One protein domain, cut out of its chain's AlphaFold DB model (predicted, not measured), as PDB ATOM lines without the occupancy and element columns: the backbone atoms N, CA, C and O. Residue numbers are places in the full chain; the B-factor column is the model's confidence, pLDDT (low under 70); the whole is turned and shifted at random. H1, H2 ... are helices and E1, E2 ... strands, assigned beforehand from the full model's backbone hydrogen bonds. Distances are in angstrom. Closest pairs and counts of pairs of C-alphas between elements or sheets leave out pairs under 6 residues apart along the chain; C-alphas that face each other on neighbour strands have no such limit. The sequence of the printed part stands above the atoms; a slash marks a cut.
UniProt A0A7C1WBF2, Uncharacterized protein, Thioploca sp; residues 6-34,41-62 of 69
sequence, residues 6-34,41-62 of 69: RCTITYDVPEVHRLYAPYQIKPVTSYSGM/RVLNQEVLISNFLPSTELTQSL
ATOM      1  N   ARG A   6      19.020  39.595   3.485       74.75
ATOM      2  CA  ARG A   6      17.949  40.455   2.985       74.75
ATOM      3  C   ARG A   6      16.802  39.568   2.531       74.75
ATOM      4  O   ARG A   6      16.973  38.700   1.674       74.75
ATOM      5  N   CYS A   7      15.638  39.800   3.117       79.19
ATOM      6  CA  CYS A   7      14.387  39.168   2.739       79.19
ATOM      7  C   CYS A   7      13.346  40.241   2.413       79.19
ATOM      8  O   CYS A   7      13.336  41.324   3.004       79.19
ATOM      9  N   THR A   8      12.495  39.976   1.428       81.75
ATOM     10  CA  THR A   8      11.431  40.897   1.002       81.75
ATOM     11  C   THR A   8      10.200  40.094   0.605       81.75
ATOM     12  O   THR A   8      10.329  39.042  -0.014       81.75
ATOM     13  N   ILE A   9       9.020  40.577   0.992       81.75
ATOM     14  CA  ILE A   9       7.726  39.968   0.664       81.75
ATOM     15  C   ILE A   9       7.068  40.819  -0.419       81.75
ATOM     16  O   ILE A   9       7.049  42.046  -0.313       81.75
ATOM     17  N   THR A  10       6.554  40.174  -1.460       84.44
ATOM     18  CA  THR A  10       5.852  40.830  -2.568       84.44
ATOM     19  C   THR A  10       4.723  39.941  -3.090       84.44
ATOM     20  O   THR A  10       4.585  38.800  -2.661       84.44
ATOM     21  N   TYR A  11       3.900  40.448  -4.003       84.81
ATOM     22  CA  TYR A  11       2.813  39.685  -4.613       84.81
ATOM     23  C   TYR A  11       3.326  38.619  -5.584       84.81
ATOM     24  O   TYR A  11       4.328  38.817  -6.276       84.81
ATOM     25  N   ASP A  12       2.605  37.502  -5.657       84.50
ATOM     26  CA  ASP A  12       2.903  36.407  -6.577       84.50
ATOM     27  C   ASP A  12       2.473  36.761  -8.011       84.50
ATOM     28  O   ASP A  12       1.375  36.435  -8.460       84.50
ATOM     29  N   VAL A  13       3.325  37.499  -8.728       87.56
ATOM     30  CA  VAL A  13       3.098  37.869 -10.133       87.56
ATOM     31  C   VAL A  13       4.230  37.360 -11.032       87.56
ATOM     32  O   VAL A  13       5.392  37.387 -10.622       87.56
ATOM     33  N   PRO A  14       3.962  36.964 -12.295       87.69
ATOM     34  CA  PRO A  14       4.988  36.418 -13.198       87.69
ATOM     35  C   PRO A  14       6.185  37.347 -13.452       87.69
ATOM     36  O   PRO A  14       7.251  36.914 -13.887       87.69
ATOM     37  N   GLU A  15       6.015  38.649 -13.241       88.81
ATOM     38  CA  GLU A  15       7.096  39.630 -13.325       88.81
ATOM     39  C   GLU A  15       8.100  39.494 -12.173       88.81
ATOM     40  O   GLU A  15       9.306  39.516 -12.410       88.81
ATOM     41  N   VAL A  16       7.621  39.245 -10.951       85.56
ATOM     42  CA  VAL A  16       8.467  39.030  -9.770       85.56
ATOM     43  C   VAL A  16       9.342  37.794  -9.953       85.56
ATOM     44  O   VAL A  16      10.542  37.849  -9.691       85.56
ATOM     45  N   HIS A  17       8.777  36.706 -10.479       85.62
ATOM     46  CA  HIS A  17       9.535  35.482 -10.767       85.62
ATOM     47  C   HIS A  17      10.658  35.705 -11.780       85.62
ATOM     48  O   HIS A  17      11.720  35.101 -11.663       85.62
ATOM     49  N   ARG A  18      10.454  36.600 -12.752       88.62
ATOM     50  CA  ARG A  18      11.480  36.954 -13.741       88.62
ATOM     51  C   ARG A  18      12.559  37.861 -13.152       88.62
ATOM     52  O   ARG A  18      13.740  37.606 -13.367       88.62
ATOM     53  N   LEU A  19      12.169  38.887 -12.394       87.50
ATOM     54  CA  LEU A  19      13.098  39.848 -11.785       87.50
ATOM     55  C   LEU A  19      13.988  39.207 -10.718       87.50
ATOM     56  O   LEU A  19      15.173  39.522 -10.621       87.50
ATOM     57  N   TYR A  20      13.422  38.292  -9.936       84.75
ATOM     58  CA  TYR A  20      14.107  37.633  -8.831       84.75
ATOM     59  C   TYR A  20      14.477  36.181  -9.136       84.75
ATOM     60  O   TYR A  20      14.762  35.425  -8.215       84.75
ATOM     61  N   ALA A  21      14.561  35.813 -10.419       83.38
ATOM     62  CA  ALA A  21      14.998  34.494 -10.873       83.38
ATOM     63  C   ALA A  21      16.299  33.966 -10.218       83.38
ATOM     64  O   ALA A  21      16.358  32.767  -9.950       83.38
ATOM     65  N   PRO A  22      17.339  34.788  -9.930       84.75
ATOM     66  CA  PRO A  22      18.545  34.288  -9.261       84.75
ATOM     67  C   PRO A  22      18.405  34.151  -7.734       84.75
ATOM     68  O   PRO A  22      19.323  33.655  -7.082       84.75
ATOM     69  N   TYR A  23      17.300  34.612  -7.147       83.38
ATOM     70  CA  TYR A  23      17.039  34.551  -5.709       83.38
ATOM     71  C   TYR A  23      16.084  33.410  -5.370       83.38
ATOM     72  O   TYR A  23      15.350  32.899  -6.215       83.38
ATOM     73  N   GLN A  24      16.061  33.009  -4.099       83.06
ATOM     74  CA  GLN A  24      15.102  32.011  -3.653       83.06
ATOM     75  C   GLN A  24      13.732  32.664  -3.473       83.06
ATOM     76  O   GLN A  24      13.582  33.558  -2.644       83.06
ATOM     77  N   ILE A  25      12.740  32.183  -4.220       84.56
ATOM     78  CA  ILE A  25      11.343  32.616  -4.133       84.56
ATOM     79  C   ILE A  25      10.546  31.503  -3.448       84.56
ATOM     80  O   ILE A  25      10.539  30.362  -3.914       84.56
ATOM     81  N   LYS A  26       9.890  31.806  -2.326       83.31
ATOM     82  CA  LYS A  26       8.995  30.878  -1.623       83.31
ATOM     83  C   LYS A  26       7.578  31.441  -1.578       83.31
ATOM     84  O   LYS A  26       7.420  32.559  -1.097       83.31
ATOM     85  N   PRO A  27       6.550  30.691  -2.001       80.56
ATOM     86  CA  PRO A  27       5.174  31.125  -1.819       80.56
ATOM     87  C   PRO A  27       4.861  31.204  -0.323       80.56
ATOM     88  O   PRO A  27       5.179  30.294   0.446       80.56
ATOM     89  N   VAL A  28       4.253  32.309   0.089       78.44
ATOM     90  CA  VAL A  28       3.792  32.551   1.451       78.44
ATOM     91  C   VAL A  28       2.331  32.964   1.392       78.44
ATOM     92  O   VAL A  28       1.947  33.933   0.745       78.44
ATOM     93  N   THR A  29       1.479  32.201   2.065       68.00
ATOM     94  CA  THR A  29       0.071  32.561   2.211       68.00
ATOM     95  C   THR A  29      -0.060  33.491   3.405       68.00
ATOM     96  O   THR A  29       0.097  33.055   4.548       68.00
ATOM     97  N   SER A  30      -0.341  34.762   3.144       64.25
ATOM     98  CA  SER A  30      -0.579  35.750   4.189       64.25
ATOM     99  C   SER A  30      -2.068  36.054   4.285       64.25
ATOM    100  O   SER A  30      -2.751  36.287   3.286       64.25
ATOM    101  N   TYR A  31      -2.589  36.059   5.509       59.25
ATOM    102  CA  TYR A  31      -3.907  36.617   5.777       59.25
ATOM    103  C   TYR A  31      -3.723  38.104   6.057       59.25
ATOM    104  O   TYR A  31      -3.176  38.475   7.097       59.25
ATOM    105  N   SER A  32      -4.186  38.964   5.150       56.31
ATOM    106  CA  SER A  32      -4.162  40.404   5.400       56.31
ATOM    107  C   SER A  32      -5.026  40.727   6.623       56.31
ATOM    108  O   SER A  32      -6.238  40.515   6.623       56.31
ATOM    109  N   GLY A  33      -4.397  41.237   7.686       58.53
ATOM    110  CA  GLY A  33      -5.079  41.709   8.897       58.53
ATOM    111  C   GLY A  33      -5.851  43.017   8.689       58.53
ATOM    112  O   GLY A  33      -6.483  43.524   9.618       58.53
ATOM    113  N   MET A  34      -5.805  43.579   7.479       56.00
ATOM    114  CA  MET A  34      -6.570  44.759   7.120       56.00
ATOM    115  C   MET A  34      -8.047  44.366   7.051       56.00
ATOM    116  O   MET A  34      -8.441  43.514   6.255       56.00
ATOM    117  N   ARG A  41     -12.461  36.836   3.250       56.75
ATOM    118  CA  ARG A  41     -11.014  36.970   3.426       56.75
ATOM    119  C   ARG A  41     -10.364  36.648   2.085       56.75
ATOM    120  O   ARG A  41     -10.275  35.483   1.715       56.75
ATOM    121  N   VAL A  42      -9.935  37.680   1.365       59.47
ATOM    122  CA  VAL A  42      -9.126  37.513   0.156       59.47
ATOM    123  C   VAL A  42      -7.813  36.852   0.572       59.47
ATOM    124  O   VAL A  42      -7.080  37.383   1.411       59.47
ATOM    125  N   LEU A  43      -7.556  35.657   0.041       63.19
ATOM    126  CA  LEU A  43      -6.277  34.980   0.209       63.19
ATOM    127  C   LEU A  43      -5.250  35.737  -0.634       63.19
ATOM    128  O   LEU A  43      -5.285  35.667  -1.861       63.19
ATOM    129  N   ASN A  44      -4.348  36.464   0.021       65.69
ATOM    130  CA  ASN A  44      -3.253  37.109  -0.682       65.69
ATOM    131  C   ASN A  44      -2.211  36.044  -1.032       65.69
ATOM    132  O   ASN A  44      -1.615  35.419  -0.150       65.69
ATOM    133  N   GLN A  45      -2.015  35.834  -2.331       77.94
ATOM    134  CA  GLN A  45      -0.901  35.051  -2.845       77.94
ATOM    135  C   GLN A  45       0.335  35.953  -2.859       77.94
ATOM    136  O   GLN A  45       0.472  36.844  -3.699       77.94
ATOM    137  N   GLU A  46       1.199  35.765  -1.867       83.31
ATOM    138  CA  GLU A  46       2.449  36.502  -1.707       83.31
ATOM    139  C   GLU A  46       3.636  35.545  -1.870       83.31
ATOM    140  O   GLU A  46       3.523  34.326  -1.716       83.31
ATOM    141  N   VAL A  47       4.800  36.097  -2.190       85.38
ATOM    142  CA  VAL A  47       6.066  35.380  -2.287       85.38
ATOM    143  C   VAL A  47       7.128  36.069  -1.439       85.38
ATOM    144  O   VAL A  47       7.262  37.294  -1.421       85.38
ATOM    145  N   LEU A  48       7.898  35.255  -0.727       85.50
ATOM    146  CA  LEU A  48       9.075  35.646   0.028       85.50
ATOM    147  C   LEU A  48      10.304  35.438  -0.851       85.50
ATOM    148  O   LEU A  48      10.601  34.313  -1.250       85.50
ATOM    149  N   ILE A  49      11.035  36.515  -1.098       85.75
ATOM    150  CA  ILE A  49      12.303  36.491  -1.818       85.75
ATOM    151  C   ILE A  49      13.432  36.592  -0.796       85.75
ATOM    152  O   ILE A  49      13.456  37.524   0.015       85.75
ATOM    153  N   SER A  50      14.378  35.655  -0.833       84.19
ATOM    154  CA  SER A  50      15.549  35.650   0.047       84.19
ATOM    155  C   SER A  50      16.856  35.444  -0.715       84.19
ATOM    156  O   SER A  50      16.958  34.604  -1.609       84.19
ATOM    157  N   ASN A  51      17.893  36.181  -0.304       80.00
ATOM    158  CA  ASN A  51      19.280  35.959  -0.734       80.00
ATOM    159  C   ASN A  51      20.010  34.887   0.094       80.00
ATOM    160  O   ASN A  51      21.180  34.602  -0.153       80.00
ATOM    161  N   PHE A  52      19.334  34.324   1.094       73.88
ATOM    162  CA  PHE A  52      19.853  33.249   1.917       73.88
ATOM    163  C   PHE A  52      19.483  31.916   1.280       73.88
ATOM    164  O   PHE A  52      18.307  31.571   1.207       73.88
ATOM    165  N   LEU A  53      20.491  31.174   0.833       65.81
ATOM    166  CA  LEU A  53      20.338  29.757   0.554       65.81
ATOM    167  C   LEU A  53      20.381  29.056   1.914       65.81
ATOM    168  O   LEU A  53      21.424  29.123   2.571       65.81
ATOM    169  N   PRO A  54      19.291  28.427   2.390       61.66
ATOM    170  CA  PRO A  54      19.392  27.600   3.575       61.66
ATOM    171  C   PRO A  54      20.412  26.519   3.253       61.66
ATOM    172  O   PRO A  54      20.199  25.731   2.329       61.66
ATOM    173  N   SER A  55      21.534  26.491   3.981       53.84
ATOM    174  CA  SER A  55      22.383  25.311   3.936       53.84
ATOM    175  C   SER A  55      21.469  24.141   4.283       53.84
ATOM    176  O   SER A  55      20.716  24.175   5.265       53.84
ATOM    177  N   THR A  56      21.450  23.135   3.418       55.09
ATOM    178  CA  THR A  56      20.599  21.953   3.581       55.09
ATOM    179  C   THR A  56      20.823  21.310   4.961       55.09
ATOM    180  O   THR A  56      19.916  20.693   5.512       55.09
ATOM    181  N   GLU A  57      21.987  21.560   5.568       51.78
ATOM    182  CA  GLU A  57      22.361  21.167   6.928       51.78
ATOM    183  C   GLU A  57      21.637  21.943   8.047       51.78
ATOM    184  O   GLU A  57      21.178  21.327   9.009       51.78
ATOM    185  N   LEU A  58      21.449  23.268   7.941       53.88
ATOM    186  CA  LEU A  58      20.764  24.038   8.996       53.88
ATOM    187  C   LEU A  58      19.262  23.734   9.058       53.88
ATOM    188  O   LEU A  58      18.666  23.752  10.133       53.88
ATOM    189  N   THR A  59      18.643  23.404   7.923       52.50
ATOM    190  CA  THR A  59      17.205  23.082   7.886       52.50
ATOM    191  C   THR A  59      16.910  21.755   8.590       52.50
ATOM    192  O   THR A  59      15.912  21.653   9.299       52.50
ATOM    193  N   GLN A  60      17.794  20.759   8.467       54.22
ATOM    194  CA  GLN A  60      17.650  19.496   9.199       54.22
ATOM    195  C   GLN A  60      17.904  19.674  10.700       54.22
ATOM    196  O   GLN A  60      17.203  19.076  11.506       54.22
ATOM    197  N   SER A  61      18.842  20.541  11.093       52.56
ATOM    198  CA  SER A  61      19.102  20.838  12.508       52.56
ATOM    199  C   SER A  61      17.939  21.571  13.196       52.56
ATOM    200  O   SER A  61      17.605  21.228  14.328       52.56
ATOM    201  N   LEU A  62      17.296  22.539  12.529       54.22
ATOM    202  CA  LEU A  62      16.192  23.313  13.120       54.22
ATOM    203  C   LEU A  62      14.833  22.595  13.089       54.22
ATOM    204  O   LEU A  62      14.021  22.809  13.987       54.22
TER     205      LEU A  62
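This is residues 6 to 34 and 41 to 62 of the 69 residues of an uncharacterized protein of Thioploca sp (UniProt A0A7C1WBF2). A strongly twisted antiparallel sheet, order E1, E3, E2, makes the body; H1 grazes it and residues 55 to 62, with H2, stick out. The 51 printed residues include two named helices and three named strands, class mixed. The whole is loose: radius of gyration of the C-alphas 12.8 A, spans 37 by 26 by 15 A.

Find C-alpha 7 at (14.387, 39.168, 2.739), where E1, residues 7 to 11, begins. Then come H1, residues 14 to 19; E2, 24 to 31, 21.7 A; E3, 43 to 50, 21.8 A; H2, 56 to 62, ending at C-alpha 62, (16.192, 23.313, 13.120).

Within hydrogen-bond range find N 8 and O 49 (E1, E3), 3.0 A, and N 26 and O 48 (E2, E3), 2.8 A. E1, H1, E2 make a split, right-handed strand-helix-strand unit, E3 between its strands. H1 only grazes the sheet, with residues 16 to 17. Every O i to N i+4 pair is within range in H1, 2 of 3 in H2.

Residues 35 to 40 are cut out; C-alphas 34 and 41 are 9.7 A apart. pLDDT is under 70 in 20 residues, among them 53 to 62.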